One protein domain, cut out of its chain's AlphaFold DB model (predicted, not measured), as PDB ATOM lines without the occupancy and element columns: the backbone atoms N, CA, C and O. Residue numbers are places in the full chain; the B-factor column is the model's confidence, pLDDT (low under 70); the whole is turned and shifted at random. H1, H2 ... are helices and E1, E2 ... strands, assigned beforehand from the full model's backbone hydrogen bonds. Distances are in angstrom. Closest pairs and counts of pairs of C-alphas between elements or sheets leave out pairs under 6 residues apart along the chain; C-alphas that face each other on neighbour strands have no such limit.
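This is residues 9 to 29 and 45 to 182 of the 187 residues of an uncharacterized protein of Coriobacteriia bacterium (UniProt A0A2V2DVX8). A small three-stranded sheet, E3, E4 and E5, makes the middle, with H2 packed along one face; a helical group, H1, H4, H5 and H6, lies toward one end of the longest axis, and the hairpin E1 and E2 lies toward the other, with H3 at that same end. The printed part has 159 residues with six named helices and five named strands, in the order H1 E1 E2 H2 E3 H3 E4 E5 H4 H5 H6. Both sheets, E3 - E4 - E5 and E1 - E2, are antiparallel, and the class is mixed, helices and strands. The whole is compact, with a radius of gyration of the C-alphas of 16.4 A and spans of 48 by 38 by 30 A.

The larger sheet holds E3, residues 88 to 93, 16.0 A long, E4, residues 114 to 119, 16.2 A, and E5, residues 127 to 130. H2, residues 71 to 84, is the longest helix at 20.2 A. H4 is residues 139 to 149, 15.2 A, H5 residues 154 to 158, and H6 residues 170 to 181, 16.5 A, ending with C-alpha 181 at (83.334, 51.006, 18.692). H1, residues 9 to 19, is 14.8 A long and begins with C-alpha 9 at (84.330, 43.699, 27.376). E1 is residues 46 to 51, 16.4 A, E2 residues 58 to 63, 15.6 A, and H3 residues 96 to 101.

E4 is the inner strand of the larger sheet; between E3 and E4, N 92 and O 115 are within hydrogen-bond range at 2.8 A, and in the hairpin E4 and E5, N 116 and O 129 are within hydrogen-bond range at 2.8 A. H2 is on the sheet at a height of 8.0 A, over E3 and along the strands, at 2 degrees to E3 on the local plane; the closest C-alphas are those of Ala 79 and Arg 90, 5.4 A. These make two layers, a helix on one face of a sheet. H6 only grazes the sheet, with residues 179 to 181. H4, the hub, touches H2 at a shallow tilt of 9 degrees, the same way, Phe 82 and Leu 145 having the closest C-alphas at 6.3 A. H4 touches H6 about perpendicular, at 83 degrees, with C-alphas 144 and 177 closest at 5.7 A, and touches H5, with C-alphas 143 and 157 closest at 6.1 A. H1 and H6 are close but not clearly touching, with C-alphas 15 and 174 closest at 7.7 A. In the hairpin E1 and E2, N 48 and O 61 are 2.9 A apart; the closest C-alphas of E1 and E3, those of Thr 51 and Tyr 93, are 6.7 A apart. H3 touches no helix. In all six helices every O i to N i+4 pair is within hydrogen-bond range.

The C-alphas farthest apart, those of Ser 24 and Lys 57, are 49.4 A apart. Residues 30 to 44 are not printed, and C-alphas 29 and 45 stand 33.8 A apart across this cut. The links H3 to E4 and H5 to H6 are long. Mean pLDDT of the printed part is 87.8; residues 29, 66 to 68, 108 to 111, 136 and 160 to 164 are under 70.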
ATOM      1  N   GLU A   9      84.776  43.716  25.982       92.94
ATOM      2  CA  GLU A   9      84.330  43.699  27.376       92.94
ATOM      3  C   GLU A   9      84.969  44.840  28.185       92.94
ATOM      4  O   GLU A   9      84.290  45.520  28.947       92.94
ATOM      5  N   GLU A  10      86.259  45.118  27.975       94.12
ATOM      6  CA  GLU A  10      86.948  46.243  28.625       94.12
ATOM      7  C   GLU A  10      86.428  47.607  28.127       94.12
ATOM      8  O   GLU A  10      86.355  48.577  28.888       94.12
ATOM      9  N   LEU A  11      86.049  47.706  26.846       94.31
ATOM     10  CA  LEU A  11      85.397  48.901  26.300       94.31
ATOM     11  C   LEU A  11      83.987  49.090  26.877       94.31
ATOM     12  O   LEU A  11      83.619  50.220  27.199       94.31
ATOM     13  N   GLU A  12      83.227  48.006  27.036       94.19
ATOM     14  CA  GLU A  12      81.912  48.002  27.685       94.19
ATOM     15  C   GLU A  12      82.016  48.407  29.161       94.19
ATOM     16  O   GLU A  12      81.244  49.245  29.616       94.19
ATOM     17  N   GLU A  13      83.005  47.902  29.905       94.12
ATOM     18  CA  GLU A  13      83.247  48.308  31.296       94.12
ATOM     19  C   GLU A  13      83.545  49.810  31.394       94.12
ATOM     20  O   GLU A  13      82.982  50.520  32.233       94.12
ATOM     21  N   LYS A  14      84.380  50.325  30.486       94.62
ATOM     22  CA  LYS A  14      84.687  51.756  30.413       94.62
ATOM     23  C   LYS A  14      83.453  52.590  30.065       94.62
ATOM     24  O   LYS A  14      83.279  53.677  30.618       94.62
ATOM     25  N   LEU A  15      82.591  52.086  29.184       94.44
ATOM     26  CA  LEU A  15      81.327  52.733  28.850       94.44
ATOM     27  C   LEU A  15      80.366  52.723  30.044       94.44
ATOM     28  O   LEU A  15      79.786  53.758  30.348       94.44
ATOM     29  N   CYS A  16      80.260  51.614  30.779       93.81
ATOM     30  CA  CYS A  16      79.484  51.525  32.019       93.81
ATOM     31  C   CYS A  16      79.978  52.517  33.082       93.81
ATOM     32  O   CYS A  16      79.171  53.151  33.760       93.81
ATOM     33  N   ALA A  17      81.297  52.695  33.210       94.12
ATOM     34  CA  ALA A  17      81.876  53.682  34.117       94.12
ATOM     35  C   ALA A  17      81.532  55.125  33.708       94.12
ATOM     36  O   ALA A  17      81.231  55.949  34.571       94.12
ATOM     37  N   LEU A  18      81.529  55.430  32.404       94.06
ATOM     38  CA  LEU A  18      81.051  56.716  31.886       94.06
ATOM     39  C   LEU A  18      79.552  56.900  32.167       94.06
ATOM     40  O   LEU A  18      79.129  57.981  32.583       94.06
ATOM     41  N   ASP A  19      78.762  55.837  31.992       93.62
ATOM     42  CA  ASP A  19      77.306  55.849  32.145       93.62
ATOM     43  C   ASP A  19      76.852  56.170  33.573       93.62
ATOM     44  O   ASP A  19      75.795  56.763  33.775       93.62
ATOM     45  N   ALA A  20      77.697  55.910  34.573       93.06
ATOM     46  CA  ALA A  20      77.464  56.346  35.950       93.06
ATOM     47  C   ALA A  20      77.359  57.881  36.102       93.06
ATOM     48  O   ALA A  20      76.844  58.367  37.106       93.06
ATOM     49  N   THR A  21      77.833  58.652  35.118       91.75
ATOM     50  CA  THR A  21      77.751  60.124  35.102       91.75
ATOM     51  C   THR A  21      76.571  60.665  34.296       91.75
ATOM     52  O   THR A  21      76.388  61.883  34.226       91.75
ATOM     53  N   ARG A  22      75.760  59.785  33.696       90.69
ATOM     54  CA  ARG A  22      74.676  60.143  32.770       90.69
ATOM     55  C   ARG A  22      73.706  61.170  33.346       90.69
ATOM     56  O   ARG A  22      73.423  62.166  32.693       90.69
ATOM     57  N   ASP A  23      73.249  60.961  34.577       88.81
ATOM     58  CA  ASP A  23      72.206  61.792  35.194       88.81
ATOM     59  C   ASP A  23      72.697  63.210  35.551       88.81
ATOM     60  O   ASP A  23      71.895  64.098  35.822       88.81
ATOM     61  N   SER A  24      74.018  63.428  35.541       87.25
ATOM     62  CA  SER A  24      74.651  64.734  35.775       87.25
ATOM     63  C   SER A  24      74.980  65.500  34.490       87.25
ATOM     64  O   SER A  24      75.610  66.554  34.553       87.25
ATOM     65  N   PHE A  25      74.613  64.957  33.327       89.25
ATOM     66  CA  PHE A  25      74.899  65.585  32.046       89.25
ATOM     67  C   PHE A  25      73.989  66.789  31.798       89.25
ATOM     68  O   PHE A  25      72.768  66.654  31.727       89.25
ATOM     69  N   GLU A  26      74.601  67.952  31.591       85.06
ATOM     70  CA  GLU A  26      73.914  69.174  31.193       85.06
ATOM     71  C   GLU A  26      74.491  69.647  29.848       85.06
ATOM     72  O   GLU A  26      75.620  70.154  29.805       85.06
ATOM     73  N   PRO A  27      73.755  69.479  28.730       82.00
ATOM     74  CA  PRO A  27      74.252  69.881  27.420       82.00
ATOM     75  C   PRO A  27      74.476  71.393  27.385       82.00
ATOM     76  O   PRO A  27      73.617  72.179  27.805       82.00
ATOM     77  N   VAL A  28      75.612  71.827  26.833       76.19
ATOM     78  CA  VAL A  28      75.825  73.239  26.513       76.19
ATOM     79  C   VAL A  28      74.756  73.679  25.510       76.19
ATOM     80  O   VAL A  28      74.706  73.206  24.367       76.19
ATOM     81  N   GLY A  29      73.881  74.582  25.963       62.78
ATOM     82  CA  GLY A  29      72.778  75.120  25.174       62.78
ATOM     83  C   GLY A  29      73.243  75.768  23.868       62.78
ATOM     84  O   GLY A  29      74.348  76.301  23.763       62.78
ATOM     85  N   ASP A  45      84.168  69.172  -6.313       81.06
ATOM     86  CA  ASP A  45      84.723  68.023  -5.599       81.06
ATOM     87  C   ASP A  45      86.007  67.560  -6.306       81.06
ATOM     88  O   ASP A  45      86.061  67.453  -7.534       81.06
ATOM     89  N   ALA A  46      87.050  67.273  -5.530       84.62
ATOM     90  CA  ALA A  46      88.240  66.625  -6.058       84.62
ATOM     91  C   ALA A  46      87.968  65.129  -6.214       84.62
ATOM     92  O   ALA A  46      87.279  64.525  -5.394       84.62
ATOM     93  N   VAL A  47      88.554  64.510  -7.232       87.38
ATOM     94  CA  VAL A  47      88.498  63.058  -7.404       87.38
ATOM     95  C   VAL A  47      89.809  62.458  -6.927       87.38
ATOM     96  O   VAL A  47      90.887  62.843  -7.381       87.38
ATOM     97  N   VAL A  48      89.721  61.514  -5.993       89.50
ATOM     98  CA  VAL A  48      90.876  60.763  -5.503       89.50
ATOM     99  C   VAL A  48      90.694  59.283  -5.787       89.50
ATOM    100  O   VAL A  48      89.699  58.678  -5.396       89.50
ATOM    101  N   VAL A  49      91.692  58.686  -6.431       92.81
ATOM    102  CA  VAL A  49      91.680  57.252  -6.730       92.81
ATOM    103  C   VAL A  49      91.987  56.465  -5.457       92.81
ATOM    104  O   VAL A  49      92.971  56.742  -4.756       92.81
ATOM    105  N   LYS A  50      91.151  55.471  -5.164       94.94
ATOM    106  CA  LYS A  50      91.307  54.524  -4.056       94.94
ATOM    107  C   LYS A  50      91.229  53.092  -4.547       94.94
ATOM    108  O   LYS A  50      90.815  52.829  -5.670       94.94
ATOM    109  N   THR A  51      91.688  52.178  -3.705       96.25
ATOM    110  CA  THR A  51      91.648  50.738  -3.949       96.25
ATOM    111  C   THR A  51      90.594  50.157  -3.023       96.25
ATOM    112  O   THR A  51      90.600  50.470  -1.837       96.25
ATOM    113  N   CYS A  52      89.673  49.365  -3.563       95.44
ATOM    114  CA  CYS A  52      88.635  48.715  -2.779       95.44
ATOM    115  C   CYS A  52      89.245  47.629  -1.884       95.44
ATOM    116  O   CYS A  52      89.904  46.720  -2.386       95.44
ATOM    117  N   GLU A  53      88.970  47.685  -0.583       95.44
ATOM    118  CA  GLU A  53      89.404  46.687   0.403       95.44
ATOM    119  C   GLU A  53      88.714  45.324   0.188       95.44
ATOM    120  O   GLU A  53      89.226  44.287   0.597       95.44
ATOM    121  N   GLY A  54      87.555  45.306  -0.482       92.12
ATOM    122  CA  GLY A  54      86.796  44.084  -0.761       92.12
ATOM    123  C   GLY A  54      87.278  43.304  -1.987       92.12
ATOM    124  O   GLY A  54      87.409  42.084  -1.915       92.12
ATOM    125  N   CYS A  55      87.523  43.989  -3.109       94.38
ATOM    126  CA  CYS A  55      87.805  43.356  -4.407       94.38
ATOM    127  C   CYS A  55      89.139  43.772  -5.047       94.38
ATOM    128  O   CYS A  55      89.464  43.307  -6.139       94.38
ATOM    129  N   GLY A  56      89.896  44.684  -4.430       94.88
ATOM    130  CA  GLY A  56      91.181  45.169  -4.946       94.88
ATOM    131  C   GLY A  56      91.094  46.073  -6.182       94.88
ATOM    132  O   GLY A  56      92.117  46.589  -6.634       94.88
ATOM    133  N   LYS A  57      89.897  46.310  -6.741       95.25
ATOM    134  CA  LYS A  57      89.711  47.216  -7.885       95.25
ATOM    135  C   LYS A  57      89.992  48.662  -7.477       95.25
ATOM    136  O   LYS A  57      89.646  49.094  -6.376       95.25
ATOM    137  N   ARG A  58      90.583  49.432  -8.392       96.38
ATOM    138  CA  ARG A  58      90.715  50.885  -8.241       96.38
ATOM    139  C   ARG A  58      89.401  51.562  -8.615       96.38
ATOM    140  O   ARG A  58      88.774  51.161  -9.589       96.38
ATOM    141  N   PHE A  59      89.007  52.574  -7.856       93.75
ATOM    142  CA  PHE A  59      87.796  53.348  -8.100       93.75
ATOM    143  C   PHE A  59      87.963  54.794  -7.622       93.75
ATOM    144  O   PHE A  59      88.854  55.107  -6.824       93.75
ATOM    145  N   ASP A  60      87.104  55.667  -8.130       92.88
ATOM    146  CA  ASP A  60      87.150  57.099  -7.875       92.88
ATOM    147  C   ASP A  60      86.276  57.472  -6.680       92.88
ATOM    148  O   ASP A  60      85.119  57.068  -6.582       92.88
ATOM    149  N   VAL A  61      86.824  58.284  -5.777       89.31
ATOM    150  CA  VAL A  61      86.080  58.868  -4.661       89.31
ATOM    151  C   VAL A  61      86.020  60.375  -4.864       89.31
ATOM    152  O   VAL A  61      87.053  61.047  -4.853       89.31
ATOM    153  N   ALA A  62      84.813  60.910  -5.034       88.00
ATOM    154  CA  ALA A  62      84.575  62.350  -5.048       88.00
ATOM    155  C   ALA A  62      84.612  62.892  -3.612       88.00
ATOM    156  O   ALA A  62      83.831  62.458  -2.765       88.00
ATOM    157  N   VAL A  63      85.529  63.817  -3.333       86.06
ATOM    158  CA  VAL A  63      85.790  64.358  -1.996       86.06
ATOM    159  C   VAL A  63      85.748  65.876  -2.005       86.06
ATOM    160  O   VAL A  63      86.304  66.528  -2.893       86.06
ATOM    161  N   ARG A  64      85.164  66.463  -0.961       82.75
ATOM    162  CA  ARG A  64      85.246  67.911  -0.782       82.75
ATOM    163  C   ARG A  64      86.673  68.303  -0.405       82.75
ATOM    164  O   ARG A  64      87.308  67.666   0.439       82.75
ATOM    165  N   SER A  65      87.177  69.349  -1.051       77.94
ATOM    166  CA  SER A  65      88.532  69.863  -0.827       77.94
ATOM    167  C   SER A  65      88.504  71.324  -0.404       77.94
ATOM    168  O   SER A  65      87.695  72.114  -0.893       77.94
ATOM    169  N   TYR A  66      89.411  71.671   0.502       69.75
ATOM    170  CA  TYR A  66      89.637  73.016   1.013       69.75
ATOM    171  C   TYR A  66      91.112  73.357   0.775       69.75
ATOM    172  O   TYR A  66      91.994  73.007   1.561       69.75
ATOM    173  N   GLY A  67      91.407  73.993  -0.361       68.19
ATOM    174  CA  GLY A  67      92.788  74.263  -0.771       68.19
ATOM    175  C   GLY A  67      93.589  72.972  -0.982       68.19
ATOM    176  O   GLY A  67      93.212  72.140  -1.802       68.19
ATOM    177  N   ALA A  68      94.696  72.811  -0.250       62.72
ATOM    178  CA  ALA A  68      95.584  71.645  -0.346       62.72
ATOM    179  C   ALA A  68      95.135  70.435   0.503       62.72
ATOM    180  O   ALA A  68      95.727  69.361   0.397       62.72
ATOM    181  N   GLN A  69      94.116  70.600   1.351       70.00
ATOM    182  CA  GLN A  69      93.568  69.540   2.197       70.00
ATOM    183  C   GLN A  69      92.220  69.055   1.660       70.00
ATOM    184  O   GLN A  69      91.480  69.782   0.998       70.00
ATOM    185  N   ASN A  70      91.891  67.803   1.961       81.19
ATOM    186  CA  ASN A  70      90.577  67.230   1.697       81.19
ATOM    187  C   ASN A  70      90.070  66.494   2.930       81.19
ATOM    188  O   ASN A  70      90.867  66.070   3.766       81.19
ATOM    189  N   VAL A  71      88.758  66.276   2.975       86.00
ATOM    190  CA  VAL A  71      88.053  65.621   4.089       86.00
ATOM    191  C   VAL A  71      88.683  64.272   4.483       86.00
ATOM    192  O   VAL A  71      88.725  63.901   5.652       86.00
ATOM    193  N   LEU A  72      89.249  63.524   3.525       89.12
ATOM    194  CA  LEU A  72      89.909  62.249   3.839       89.12
ATOM    195  C   LEU A  72      91.185  62.415   4.669       89.12
ATOM    196  O   LEU A  72      91.594  61.472   5.343       89.12
ATOM    197  N   SER A  73      91.857  63.558   4.560       88.94
ATOM    198  CA  SER A  73      93.068  63.854   5.325       88.94
ATOM    199  C   SER A  73      92.730  64.055   6.800       88.94
ATOM    200  O   SER A  73      93.410  63.479   7.649       88.94
ATOM    201  N   ASP A  74      91.622  64.739   7.084       88.50
ATOM    202  CA  ASP A  74      91.107  64.951   8.440       88.50
ATOM    203  C   ASP A  74      90.720  63.614   9.084       88.50
ATOM    204  O   ASP A  74      91.224  63.254  10.148       88.50
ATOM    205  N   TYR A  75      89.957  62.780   8.368       91.81
ATOM    206  CA  TYR A  75      89.614  61.438   8.845       91.81
ATOM    207  C   TYR A  75      90.843  60.556   9.104       91.81
ATOM    208  O   TYR A  75      90.893  59.821  10.094       91.81
ATOM    209  N   ARG A  76      91.883  60.638   8.261       93.62
ATOM    210  CA  ARG A  76      93.143  59.915   8.513       93.62
ATOM    211  C   ARG A  76      93.867  60.424   9.754       93.62
ATOM    212  O   ARG A  76      94.496  59.612  10.433       93.62
ATOM    213  N   GLN A  77      93.801  61.724  10.034       93.31
ATOM    214  CA  GLN A  77      94.383  62.311  11.235       93.31
ATOM    215  C   GLN A  77      93.649  61.834  12.489       93.31
ATOM    216  O   GLN A  77      94.306  61.421  13.444       93.31
ATOM    217  N   VAL A  78      92.314  61.788  12.469       93.50
ATOM    218  CA  VAL A  78      91.538  61.234  13.588       93.50
ATOM    219  C   VAL A  78      91.862  59.755  13.790       93.50
ATOM    220  O   VAL A  78      92.241  59.365  14.891       93.50
ATOM    221  N   ALA A  79      91.861  58.943  12.727       95.81
ATOM    222  CA  ALA A  79      92.245  57.530  12.815       95.81
ATOM    223  C   ALA A  79      93.686  57.329  13.314       95.81
ATOM    224  O   ALA A  79      93.980  56.336  13.977       95.81
ATOM    225  N   LYS A  80      94.601  58.262  13.018       96.19
ATOM    226  CA  LYS A  80      95.945  58.258  13.607       96.19
ATOM    227  C   LYS A  80      95.883  58.464  15.121       96.19
ATOM    228  O   LYS A  80      96.561  57.733  15.821       96.19
ATOM    229  N   GLY A  81      95.035  59.364  15.615       95.69
ATOM    230  CA  GLY A  81      94.830  59.564  17.050       95.69
ATOM    231  C   GLY A  81      94.446  58.279  17.792       95.69
ATOM    232  O   GLY A  81      95.003  58.007  18.848       95.69
ATOM    233  N   PHE A  82      93.574  57.448  17.213       96.00
ATOM    234  CA  PHE A  82      93.240  56.128  17.772       96.00
ATOM    235  C   PHE A  82      94.463  55.197  17.809       96.00
ATOM    236  O   PHE A  82      94.723  54.559  18.826       96.00
ATOM    237  N   ARG A  83      95.247  55.155  16.723       95.50
ATOM    238  CA  ARG A  83      96.472  54.337  16.649       95.50
ATOM    239  C   ARG A  83      97.569  54.810  17.597       95.50
ATOM    240  O   ARG A  83      98.276  53.980  18.155       95.50
ATOM    241  N   ASP A  84      97.691  56.117  17.807       94.81
ATOM    242  CA  ASP A  84      98.644  56.703  18.754       94.81
ATOM    243  C   ASP A  84      98.296  56.314  20.209       94.81
ATOM    244  O   ASP A  84      99.183  56.251  21.059       94.81
ATOM    245  N   LEU A  85      97.027  55.982  20.485       92.50
ATOM    246  CA  LEU A  85      96.572  55.377  21.742       92.50
ATOM    247  C   LEU A  85      96.683  53.844  21.767       92.50
ATOM    248  O   LEU A  85      96.298  53.237  22.756       92.50
ATOM    249  N   GLY A  86      97.185  53.202  20.711       93.12
ATOM    250  CA  GLY A  86      97.340  51.746  20.630       93.12
ATOM    251  C   GLY A  86      96.135  50.982  20.070       93.12
ATOM    252  O   GLY A  86      96.189  49.759  20.013       93.12
ATOM    253  N   TYR A  87      95.071  51.657  19.623       93.69
ATOM    254  CA  TYR A  87      93.910  50.989  19.023       93.69
ATOM    255  C   TYR A  87      94.094  50.712  17.528       93.69
ATOM    256  O   TYR A  87      94.724  51.478  16.795       93.69
ATOM    257  N   ASP A  88      93.466  49.643  17.043       94.94
ATOM    258  CA  ASP A  88      93.453  49.302  15.625       94.94
ATOM    259  C   ASP A  88      92.329  50.051  14.893       94.94
ATOM    260  O   ASP A  88      91.176  49.616  14.848       94.94
ATOM    261  N   ALA A  89      92.679  51.209  14.327       96.31
ATOM    262  CA  ALA A  89      91.762  52.050  13.569       96.31
ATOM    263  C   ALA A  89      92.361  52.538  12.246       96.31
ATOM    264  O   ALA A  89      93.528  52.948  12.176       96.31
ATOM    265  N   ARG A  90      91.558  52.562  11.178       96.12
ATOM    266  CA  ARG A  90      91.972  53.051   9.849       96.12
ATOM    267  C   ARG A  90      90.794  53.485   8.987       96.12
ATOM    268  O   ARG A  90      89.660  53.102   9.224       96.12
ATOM    269  N   ILE A  91      91.093  54.274   7.957       95.69
ATOM    270  CA  ILE A  91      90.112  54.619   6.926       95.69
ATOM    271  C   ILE A  91      90.141  53.539   5.852       95.69
ATOM    272  O   ILE A  91      91.199  53.280   5.280       95.69
ATOM    273  N   LEU A  92      88.987  52.930   5.607       95.88
ATOM    274  CA  LEU A  92      88.777  51.850   4.652       95.88
ATOM    275  C   LEU A  92      87.924  52.353   3.486       95.88
ATOM    276  O   LEU A  92      87.074  53.233   3.653       95.88
ATOM    277  N   TYR A  93      88.166  51.800   2.302       95.00
ATOM    278  CA  TYR A  93      87.527  52.229   1.062       95.00
ATOM    279  C   TYR A  93      86.865  51.041   0.370       95.00
ATOM    280  O   TYR A  93      87.514  50.027   0.133       95.00
ATOM    281  N   TYR A  94      85.597  51.174  -0.006       94.12
ATOM    282  CA  TYR A  94      84.863  50.123  -0.716       94.12
ATOM    283  C   TYR A  94      84.184  50.704  -1.958       94.12
ATOM    284  O   TYR A  94      83.568  51.768  -1.897       94.12
ATOM    285  N   CYS A  95      84.317  50.021  -3.098       92.06
ATOM    286  CA  CYS A  95      83.585  50.392  -4.310       92.06
ATOM    287  C   CYS A  95      82.086  50.115  -4.139       92.06
ATOM    288  O   CYS A  95      81.701  49.304  -3.296       92.06
ATOM    289  N   ASP A  96      81.252  50.749  -4.965       89.00
ATOM    290  CA  ASP A  96      79.790  50.610  -4.885       89.00
ATOM    291  C   ASP A  96      79.330  49.150  -4.984       89.00
ATOM    292  O   ASP A  96      78.446  48.736  -4.239       89.00
ATOM    293  N   GLU A  97      79.972  48.347  -5.841       89.75
ATOM    294  CA  GLU A  97      79.711  46.903  -5.946       89.75
ATOM    295  C   GLU A  97      79.875  46.216  -4.580       89.75
ATOM    296  O   GLU A  97      78.942  45.591  -4.088       89.75
ATOM    297  N   CYS A  98      81.023  46.396  -3.916       90.56
ATOM    298  CA  CYS A  98      81.285  45.760  -2.624       90.56
ATOM    299  C   CYS A  98      80.422  46.318  -1.489       90.56
ATOM    300  O   CYS A  98      80.075  45.564  -0.585       90.56
ATOM    301  N   VAL A  99      80.086  47.612  -1.513       88.06
ATOM    302  CA  VAL A  99      79.170  48.211  -0.528       88.06
ATOM    303  C   VAL A  99      77.795  47.552  -0.617       88.06
ATOM    304  O   VAL A  99      77.249  47.151   0.410       88.06
ATOM    305  N   ASN A 100      77.282  47.385  -1.837       84.75
ATOM    306  CA  ASN A 100      75.972  46.794  -2.090       84.75
ATOM    307  C   ASN A 100      75.953  45.280  -1.820       84.75
ATOM    308  O   ASN A 100      75.028  44.790  -1.182       84.75
ATOM    309  N   GLU A 101      76.969  44.536  -2.267       85.69
ATOM    310  CA  GLU A 101      77.040  43.074  -2.098       85.69
ATOM    311  C   GLU A 101      77.216  42.644  -0.639       85.69
ATOM    312  O   GLU A 101      76.674  41.621  -0.225       85.69
ATOM    313  N   ARG A 102      77.990  43.405   0.144       80.38
ATOM    314  CA  ARG A 102      78.292  43.077   1.548       80.38
ATOM    315  C   ARG A 102      77.343  43.741   2.541       80.38
ATOM    316  O   ARG A 102      77.581  43.642   3.742       80.38
ATOM    317  N   SER A 103      76.306  44.429   2.057       78.38
ATOM    318  CA  SER A 103      75.354  45.180   2.886       78.38
ATOM    319  C   SER A 103      76.057  46.080   3.910       78.38
ATOM    320  O   SER A 103      75.688  46.117   5.086       78.38
ATOM    321  N   HIS A 104      77.122  46.768   3.484       81.81
ATOM    322  CA  HIS A 104      77.862  47.665   4.367       81.81
ATOM    323  C   HIS A 104      76.961  48.819   4.844       81.81
ATOM    324  O   HIS A 104      76.068  49.244   4.108       81.81
ATOM    325  N   PRO A 105      77.178  49.345   6.067       81.19
ATOM    326  CA  PRO A 105      76.331  50.401   6.609       81.19
ATOM    327  C   PRO A 105      76.374  51.645   5.714       81.19
ATOM    328  O   PRO A 105      77.432  52.047   5.239       81.19
ATOM    329  N   SER A 106      75.227  52.275   5.492       79.00
ATOM    330  CA  SER A 106      75.104  53.457   4.635       79.00
ATOM    331  C   SER A 106      74.647  54.671   5.435       79.00
ATOM    332  O   SER A 106      73.832  54.539   6.345       79.00
ATOM    333  N   LEU A 107      75.101  55.862   5.048       76.25
ATOM    334  CA  LEU A 107      74.445  57.102   5.466       76.25
ATOM    335  C   LEU A 107      73.051  57.177   4.831       76.25
ATOM    336  O   LEU A 107      72.893  56.854   3.650       76.25
ATOM    337  N   GLU A 108      72.047  57.626   5.588       66.12
ATOM    338  CA  GLU A 108      70.686  57.789   5.070       66.12
ATOM    339  C   GLU A 108      70.685  58.601   3.762       66.12
ATOM    340  O   GLU A 108      71.158  59.741   3.694       66.12
ATOM    341  N   GLY A 109      70.188  57.978   2.690       58.34
ATOM    342  CA  GLY A 109      70.025  58.606   1.380       58.34
ATOM    343  C   GLY A 109      71.311  58.902   0.595       58.34
ATOM    344  O   GLY A 109      71.234  59.650  -0.383       58.34
ATOM    345  N   LYS A 110      72.488  58.371   0.974       62.12
ATOM    346  CA  LYS A 110      73.758  58.626   0.257       62.12
ATOM    347  C   LYS A 110      74.642  57.382   0.131       62.12
ATOM    348  O   LYS A 110      74.844  56.652   1.098       62.12
ATOM    349  N   SER A 111      75.258  57.193  -1.041       58.41
ATOM    350  CA  SER A 111      76.319  56.195  -1.210       58.41
ATOM    351  C   SER A 111      77.537  56.571  -0.359       58.41
ATOM    352  O   SER A 111      78.011  57.712  -0.381       58.41
ATOM    353  N   THR A 112      78.020  55.612   0.432       79.25
ATOM    354  CA  THR A 112      79.197  55.782   1.287       79.25
ATOM    355  C   THR A 112      80.269  54.788   0.877       79.25
ATOM    356  O   THR A 112      80.117  53.587   1.058       79.25
ATOM    357  N   ASN A 113      81.366  55.300   0.325       90.25
ATOM    358  CA  ASN A 113      82.516  54.503  -0.112       90.25
ATOM    359  C   ASN A 113      83.706  54.606   0.848       90.25
ATOM    360  O   ASN A 113      84.771  54.042   0.588       90.25
ATOM    361  N   VAL A 114      83.553  55.387   1.916       92.44
ATOM    362  CA  VAL A 114      84.604  55.735   2.868       92.44
ATOM    363  C   VAL A 114      84.112  55.380   4.258       92.44
ATOM    364  O   VAL A 114      83.047  55.824   4.673       92.44
ATOM    365  N   PHE A 115      84.899  54.592   4.976       94.25
ATOM    366  CA  PHE A 115      84.517  54.064   6.276       94.25
ATOM    367  C   PHE A 115      85.627  54.300   7.284       94.25
ATOM    368  O   PHE A 115      86.809  54.138   6.972       94.25
ATOM    369  N   PHE A 116      85.247  54.637   8.507       95.75
ATOM    370  CA  PHE A 116      86.109  54.458   9.659       95.75
ATOM    371  C   PHE A 116      86.003  52.999  10.096       95.75
ATOM    372  O   PHE A 116      84.921  52.528  10.435       95.75
ATOM    373  N   GLY A 117      87.110  52.270  10.025       96.50
ATOM    374  CA  GLY A 117      87.225  50.926  10.564       96.50
ATOM    375  C   GLY A 117      87.832  50.976  11.958       96.50
ATOM    376  O   GLY A 117      88.936  51.503  12.102       96.50
ATOM    377  N   PHE A 118      87.161  50.379  12.941       96.75
ATOM    378  CA  PHE A 118      87.686  50.134  14.286       96.75
ATOM    379  C   PHE A 118      87.659  48.639  14.605       96.75
ATOM    380  O   PHE A 118      86.690  47.953  14.285       96.75
ATOM    381  N   ARG A 119      88.716  48.120  15.231       95.00
ATOM    382  CA  ARG A 119      88.787  46.721  15.653       95.00
ATOM    383  C   ARG A 119      89.268  46.620  17.094       95.00
ATOM    384  O   ARG A 119      90.409  46.957  17.402       95.00
ATOM    385  N   ALA A 120      88.383  46.139  17.965       93.44
ATOM    386  CA  ALA A 120      88.724  45.823  19.347       93.44
ATOM    387  C   ALA A 120      89.695  44.633  19.415       93.44
ATOM    388  O   ALA A 120      89.742  43.783  18.517       93.44
ATOM    389  N   LYS A 121      90.458  44.546  20.505       93.19
ATOM    390  CA  LYS A 121      91.392  43.443  20.730       93.19
ATOM    391  C   LYS A 121      90.648  42.107  20.755       93.19
ATOM    392  O   LYS A 121      89.624  41.964  21.416       93.19
ATOM    393  N   GLY A 122      91.175  41.127  20.022       89.12
ATOM    394  CA  GLY A 122      90.587  39.786  19.922       89.12
ATOM    395  C   GLY A 122      89.424  39.656  18.933       89.12
ATOM    396  O   GLY A 122      88.923  38.551  18.755       89.12
ATOM    397  N   LYS A 123      89.004  40.736  18.258       91.06
ATOM    398  CA  LYS A 123      88.040  40.657  17.151       91.06
ATOM    399  C   LYS A 123      88.763  40.440  15.822       91.06
ATOM    400  O   LYS A 123      89.843  40.985  15.599       91.06
ATOM    401  N   GLU A 124      88.162  39.650  14.936       88.19
ATOM    402  CA  GLU A 124      88.729  39.353  13.614       88.19
ATOM    403  C   GLU A 124      88.448  40.484  12.615       88.19
ATOM    404  O   GLU A 124      89.358  40.964  11.928       88.19
ATOM    405  N   GLU A 125      87.202  40.960  12.596       91.12
ATOM    406  CA  GLU A 125      86.695  41.931  11.629       91.12
ATOM    407  C   GLU A 125      86.675  43.369  12.170       91.12
ATOM    408  O   GLU A 125      86.622  43.613  13.376       91.12
ATOM    409  N   TYR A 126      86.705  44.337  11.250       93.81
ATOM    410  CA  TYR A 126      86.506  45.748  11.581       93.81
ATOM    411  C   TYR A 126      85.020  46.063  11.711       93.81
ATOM    412  O   TYR A 126      84.245  45.806  10.789       93.81
ATOM    413  N   ARG A 127      84.648  46.756  12.788       93.88
ATOM    414  CA  ARG A 127      83.421  47.547  12.804       93.88
ATOM    415  C   ARG A 127      83.591  48.703  11.825       93.88
ATOM    416  O   ARG A 127      84.571  49.441  11.907       93.88
ATOM    417  N   LEU A 128      82.647  48.847  10.899       94.06
ATOM    418  CA  LEU A 128      82.653  49.908   9.898       94.06
ATOM    419  C   LEU A 128      81.645  50.993  10.270       94.06
ATOM    420  O   LEU A 128      80.455  50.718  10.401       94.06
ATOM    421  N   THR A 129      82.111  52.232  10.372       92.81
ATOM    422  CA  THR A 129      81.265  53.419  10.501       92.81
ATOM    423  C   THR A 129      81.323  54.209   9.194       92.81
ATOM    424  O   THR A 129      82.419  54.594   8.774       92.81
ATOM    425  N   PRO A 130      80.187  54.440   8.515       91.88
ATOM    426  CA  PRO A 130      80.170  55.170   7.253       91.88
ATOM    427  C   PRO A 130      80.540  56.644   7.468       91.88
ATOM    428  O   PRO A 130      80.093  57.265   8.430       91.88
ATOM    429  N   LEU A 131      81.358  57.207   6.574       90.00
ATOM    430  CA  LEU A 131      81.832  58.591   6.638       90.00
ATOM    431  C   LEU A 131      81.340  59.417   5.456       90.00
ATOM    432  O   LEU A 131      81.254  58.935   4.329       90.00
ATOM    433  N   ASN A 132      81.089  60.702   5.700       86.62
ATOM    434  CA  ASN A 132      80.650  61.628   4.667       86.62
ATOM    435  C   ASN A 132      81.854  62.285   3.979       86.62
ATOM    436  O   ASN A 132      82.460  63.225   4.477       86.62
ATOM    437  N   GLN A 133      82.181  61.845   2.771       82.50
ATOM    438  CA  GLN A 133      83.302  62.399   2.007       82.50
ATOM    439  C   GLN A 133      83.049  63.806   1.421       82.50
ATOM    440  O   GLN A 133      83.978  64.440   0.912       82.50
ATOM    441  N   LYS A 134      81.810  64.314   1.499       80.00
ATOM    442  CA  LYS A 134      81.408  65.643   0.996       80.00
ATOM    443  C   LYS A 134      81.328  66.712   2.085       80.00
ATOM    444  O   LYS A 134      81.293  67.901   1.774       80.00
ATOM    445  N   HIS A 135      81.298  66.320   3.350       74.81
ATOM    446  CA  HIS A 135      81.268  67.233   4.486       74.81
ATOM    447  C   HIS A 135      82.120  66.626   5.590       74.81
ATOM    448  O   HIS A 135      81.808  65.526   6.029       74.81
ATOM    449  N   CYS A 136      83.182  67.319   6.016       67.69
ATOM    450  CA  CYS A 136      83.940  66.862   7.176       67.69
ATOM    451  C   CYS A 136      83.048  66.982   8.407       67.69
ATOM    452  O   CYS A 136      82.817  68.084   8.899       67.69
ATOM    453  N   ASP A 137      82.536  65.843   8.845       76.00
ATOM    454  CA  ASP A 137      81.858  65.667  10.116       76.00
ATOM    455  C   ASP A 137      82.629  64.586  10.874       76.00
ATOM    456  O   ASP A 137      82.354  63.391  10.768       76.00
ATOM    457  N   ASP A 138      83.749  64.997  11.467       84.56
ATOM    458  CA  ASP A 138      84.645  64.141  12.247       84.56
ATOM    459  C   ASP A 138      84.478  64.356  13.758       84.56
ATOM    460  O   ASP A 138      85.187  63.727  14.544       84.56
ATOM    461  N   ALA A 139      83.526  65.206  14.155       87.62
ATOM    462  CA  ALA A 139      83.189  65.506  15.539       87.62
ATOM    463  C   ALA A 139      82.891  64.219  16.319       87.62
ATOM    464  O   ALA A 139      83.560  63.918  17.304       87.62
ATOM    465  N   GLU A 140      81.990  63.378  15.807       90.38
ATOM    466  CA  GLU A 140      81.660  62.089  16.422       90.38
ATOM    467  C   GLU A 140      82.904  61.223  16.678       90.38
ATOM    468  O   GLU A 140      83.116  60.736  17.788       90.38
ATOM    469  N   LEU A 141      83.789  61.084  15.685       93.00
ATOM    470  CA  LEU A 141      85.007  60.285  15.829       93.00
ATOM    471  C   LEU A 141      85.985  60.888  16.848       93.00
ATOM    472  O   LEU A 141      86.648  60.149  17.576       93.00
ATOM    473  N   ARG A 142      86.094  62.220  16.912       92.50
ATOM    474  CA  ARG A 142      86.931  62.913  17.904       92.50
ATOM    475  C   ARG A 142      86.377  62.761  19.313       92.50
ATOM    476  O   ARG A 142      87.153  62.519  20.228       92.50
ATOM    477  N   MET A 143      85.060  62.835  19.484       93.75
ATOM    478  CA  MET A 143      84.409  62.562  20.767       93.75
ATOM    479  C   MET A 143      84.729  61.143  21.249       93.75
ATOM    480  O   MET A 143      85.152  60.955  22.388       93.75
ATOM    481  N   VAL A 144      84.607  60.146  20.367       94.94
ATOM    482  CA  VAL A 144      84.956  58.756  20.695       94.94
ATOM    483  C   VAL A 144      86.448  58.616  21.015       94.94
ATOM    484  O   VAL A 144      86.821  57.874  21.923       94.94
ATOM    485  N   LEU A 145      87.320  59.365  20.337       94.50
ATOM    486  CA  LEU A 145      88.742  59.403  20.675       94.50
ATOM    487  C   LEU A 145      88.991  59.948  22.092       94.50
ATOM    488  O   LEU A 145      89.798  59.372  22.819       94.50
ATOM    489  N   GLU A 146      88.310  61.020  22.506       93.38
ATOM    490  CA  GLU A 146      88.412  61.547  23.878       93.38
ATOM    491  C   GLU A 146      87.881  60.543  24.914       93.38
ATOM    492  O   GLU A 146      88.507  60.342  25.958       93.38
ATOM    493  N   PHE A 147      86.797  59.826  24.599       94.69
ATOM    494  CA  PHE A 147      86.335  58.702  25.420       94.69
ATOM    495  C   PHE A 147      87.450  57.667  25.629       94.69
ATOM    496  O   PHE A 147      87.773  57.295  26.763       94.69
ATOM    497  N   LEU A 148      88.127  57.262  24.552       94.19
ATOM    498  CA  LEU A 148      89.243  56.322  24.638       94.19
ATOM    499  C   LEU A 148      90.444  56.883  25.415       94.19
ATOM    500  O   LEU A 148      91.105  56.118  26.119       94.19
ATOM    501  N   ARG A 149      90.680  58.201  25.407       92.31
ATOM    502  CA  ARG A 149      91.700  58.852  26.255       92.31
ATOM    503  C   ARG A 149      91.391  58.809  27.752       92.31
ATOM    504  O   ARG A 149      92.299  59.026  28.549       92.31
ATOM    505  N   GLY A 150      90.161  58.472  28.140       90.62
ATOM    506  CA  GLY A 150      89.782  58.297  29.543       90.62
ATOM    507  C   GLY A 150      89.219  59.552  30.204       90.62
ATOM    508  O   GLY A 150      89.425  59.747  31.403       90.62
ATOM    509  N   VAL A 151      88.502  60.386  29.443       90.81
ATOM    510  CA  VAL A 151      87.556  61.353  30.029       90.81
ATOM    511  C   VAL A 151      86.613  60.663  31.013       90.81
ATOM    512  O   VAL A 151      86.259  59.492  30.849       90.81
ATOM    513  N   ARG A 152      86.226  61.386  32.063       89.31
ATOM    514  CA  ARG A 152      85.552  60.798  33.230       89.31
ATOM    515  C   ARG A 152      84.047  61.009  33.251       89.31
ATOM    516  O   ARG A 152      83.388  60.452  34.118       89.31
ATOM    517  N   SER A 153      83.510  61.837  32.359       91.94
ATOM    518  CA  SER A 153      82.081  62.154  32.323       91.94
ATOM    519  C   SER A 153      81.612  62.575  30.934       91.94
ATOM    520  O   SER A 153      82.405  63.067  30.125       91.94
ATOM    521  N   TYR A 154      80.305  62.466  30.685       90.62
ATOM    522  CA  TYR A 154      79.685  63.033  29.482       90.62
ATOM    523  C   TYR A 154      79.894  64.551  29.377       90.62
ATOM    524  O   TYR A 154      80.089  65.070  28.282       90.62
ATOM    525  N   GLN A 155      79.956  65.264  30.507       90.00
ATOM    526  CA  GLN A 155      80.234  66.701  30.499       90.00
ATOM    527  C   GLN A 155      81.637  67.024  29.966       90.00
ATOM    528  O   GLN A 155      81.832  68.036  29.300       90.00
ATOM    529  N   GLU A 156      82.641  66.196  30.269       89.62
ATOM    530  CA  GLU A 156      83.995  66.372  29.728       89.62
ATOM    531  C   GLU A 156      84.058  66.097  28.224       89.62
ATOM    532  O   GLU A 156      84.775  66.809  27.522       89.62
ATOM    533  N   LEU A 157      83.281  65.127  27.731       87.94
ATOM    534  CA  LEU A 157      83.134  64.874  26.295       87.94
ATOM    535  C   LEU A 157      82.515  66.070  25.565       87.94
ATOM    536  O   LEU A 157      82.967  66.428  24.478       87.94
ATOM    537  N   ASP A 158      81.521  66.708  26.180       84.12
ATOM    538  CA  ASP A 158      80.791  67.820  25.574       84.12
ATOM    539  C   ASP A 158      81.572  69.146  25.592       84.12
ATOM    540  O   ASP A 158      81.505  69.929  24.646       84.12
ATOM    541  N   LYS A 159      82.427  69.374  26.602       75.69
ATOM    542  CA  LYS A 159      83.275  70.585  26.710       75.69
ATOM    543  C   LYS A 159      84.183  70.839  25.499       75.69
ATOM    544  O   LYS A 159      84.621  71.973  25.306       75.69
ATOM    545  N   GLY A 160      84.480  69.818  24.694       68.12
ATOM    546  CA  GLY A 160      85.216  69.975  23.437       68.12
ATOM    547  C   GLY A 160      84.473  70.808  22.382       68.12
ATOM    548  O   GLY A 160      85.106  71.342  21.470       68.12
ATOM    549  N   TYR A 161      83.155  70.974  22.526       67.62
ATOM    550  CA  TYR A 161      82.269  71.641  21.575       67.62
ATOM    551  C   TYR A 161      81.810  73.006  22.109       67.62
ATOM    552  O   TYR A 161      80.677  73.217  22.525       67.62
ATOM    553  N   ILE A 162      82.735  73.971  22.078       61.19
ATOM    554  CA  ILE A 162      82.626  75.297  22.723       61.19
ATOM    555  C   ILE A 162      81.343  76.073  22.344       61.19
ATOM    556  O   ILE A 162      80.853  76.875  23.136       61.19
ATOM    557  N   SER A 163      80.805  75.875  21.136       60.19
ATOM    558  CA  SER A 163      79.676  76.662  20.611       60.19
ATOM    559  C   SER A 163      78.296  76.003  20.718       60.19
ATOM    560  O   SER A 163      77.294  76.710  20.636       60.19
ATOM    561  N   HIS A 164      78.232  74.677  20.810       67.50
ATOM    562  CA  HIS A 164      76.997  73.894  20.906       67.50
ATOM    563  C   HIS A 164      77.354  72.443  21.210       67.50
ATOM    564  O   HIS A 164      78.347  71.955  20.678       67.50
ATOM    565  N   SER A 165      76.520  71.754  21.984       73.81
ATOM    566  CA  SER A 165      76.674  70.310  22.178       73.81
ATOM    567  C   SER A 165      76.535  69.567  20.850       73.81
ATOM    568  O   SER A 165      75.664  69.904  20.042       73.81
ATOM    569  N   LEU A 166      77.355  68.536  20.627       79.25
ATOM    570  CA  LEU A 166      77.192  67.655  19.460       79.25
ATOM    571  C   LEU A 166      75.872  66.869  19.542       79.25
ATOM    572  O   LEU A 166      75.213  66.632  18.532       79.25
ATOM    573  N   PHE A 167      75.479  66.513  20.765       83.31
ATOM    574  CA  PHE A 167      74.250  65.804  21.082       83.31
ATOM    575  C   PHE A 167      73.509  66.508  22.221       83.31
ATOM    576  O   PHE A 167      74.118  67.067  23.125       83.31
ATOM    577  N   ASP A 168      72.183  66.464  22.190       83.81
ATOM    578  CA  ASP A 168      71.290  67.039  23.203       83.81
ATOM    579  C   ASP A 168      71.101  66.132  24.433       83.81
ATOM    580  O   ASP A 168      70.560  66.585  25.440       83.81
ATOM    581  N   THR A 169      71.540  64.868  24.382       88.50
ATOM    582  CA  THR A 169      71.440  63.917  25.498       88.50
ATOM    583  C   THR A 169      72.681  63.034  25.630       88.50
ATOM    584  O   THR A 169      73.358  62.720  24.648       88.50
ATOM    585  N   ALA A 170      72.948  62.576  26.857       90.31
ATOM    586  CA  ALA A 170      74.000  61.601  27.138       90.31
ATOM    587  C   ALA A 170      73.740  60.249  26.450       90.31
ATOM    588  O   ALA A 170      74.687  59.608  25.999       90.31
ATOM    589  N   ASP A 171      72.473  59.852  26.286       92.69
ATOM    590  CA  ASP A 171      72.112  58.622  25.570       92.69
ATOM    591  C   ASP A 171      72.575  58.663  24.107       92.69
ATOM    592  O   ASP A 171      73.138  57.693  23.616       92.69
ATOM    593  N   LYS A 172      72.457  59.807  23.419       91.31
ATOM    594  CA  LYS A 172      72.964  59.935  22.044       91.31
ATOM    595  C   LYS A 172      74.493  59.921  21.969       91.31
ATOM    596  O   LYS A 172      75.055  59.383  21.016       91.31
ATOM    597  N   ILE A 173      75.180  60.465  22.980       92.31
ATOM    598  CA  ILE A 173      76.641  60.326  23.099       92.31
ATOM    599  C   ILE A 173      77.009  58.844  23.238       92.31
ATOM    600  O   ILE A 173      77.895  58.361  22.531       92.31
ATOM    601  N   LYS A 174      76.307  58.121  24.117       94.62
ATOM    602  CA  LYS A 174      76.490  56.686  24.339       94.62
ATOM    603  C   LYS A 174      76.253  55.879  23.064       94.62
ATOM    604  O   LYS A 174      77.151  55.154  22.652       94.62
ATOM    605  N   GLU A 175      75.118  56.070  22.396       94.00
ATOM    606  CA  GLU A 175      74.784  55.409  21.125       94.00
ATOM    607  C   GLU A 175      75.859  55.659  20.057       94.00
ATOM    608  O   GLU A 175      76.239  54.762  19.301       94.00
ATOM    609  N   CYS A 176      76.402  56.878  20.003       92.88
ATOM    610  CA  CYS A 176      77.487  57.210  19.093       92.88
ATOM    611  C   CYS A 176      78.774  56.429  19.420       92.88
ATOM    612  O   CYS A 176      79.381  55.853  18.511       92.88
ATOM    613  N   ILE A 177      79.159  56.348  20.701       95.06
ATOM    614  CA  ILE A 177      80.301  55.539  21.156       95.06
ATOM    615  C   ILE A 177      80.084  54.061  20.816       95.06
ATOM    616  O   ILE A 177      80.964  53.438  20.217       95.06
ATOM    617  N   GLU A 178      78.914  53.511  21.140       95.12
ATOM    618  CA  GLU A 178      78.565  52.113  20.877       95.12
ATOM    619  C   GLU A 178      78.654  51.784  19.386       95.12
ATOM    620  O   GLU A 178      79.310  50.814  19.003       95.12
ATOM    621  N   ARG A 179      78.080  52.627  18.525       93.81
ATOM    622  CA  ARG A 179      78.098  52.438  17.071       93.81
ATOM    623  C   ARG A 179      79.512  52.461  16.490       93.81
ATOM    624  O   ARG A 179      79.837  51.620  15.646       93.81
ATOM    625  N   VAL A 180      80.340  53.426  16.902       94.31
ATOM    626  CA  VAL A 180      81.708  53.598  16.375       94.31
ATOM    627  C   VAL A 180      82.629  52.474  16.843       94.31
ATOM    628  O   VAL A 180      83.450  51.986  16.067       94.31
ATOM    629  N   LEU A 181      82.487  52.041  18.097       94.75
ATOM    630  CA  LEU A 181      83.334  51.006  18.692       94.75
ATOM    631  C   LEU A 181      82.784  49.581  18.509       94.75
ATOM    632  O   LEU A 181      83.494  48.618  18.790       94.75
ATOM    633  N   GLY A 182      81.555  49.432  18.005       91.88
ATOM    634  CA  GLY A 182      80.905  48.135  17.794       91.88
ATOM    635  C   GLY A 182      80.469  47.464  19.098       91.88
ATOM    636  O   GLY A 182      80.616  46.249  19.241       91.88
TER     637      GLY A 182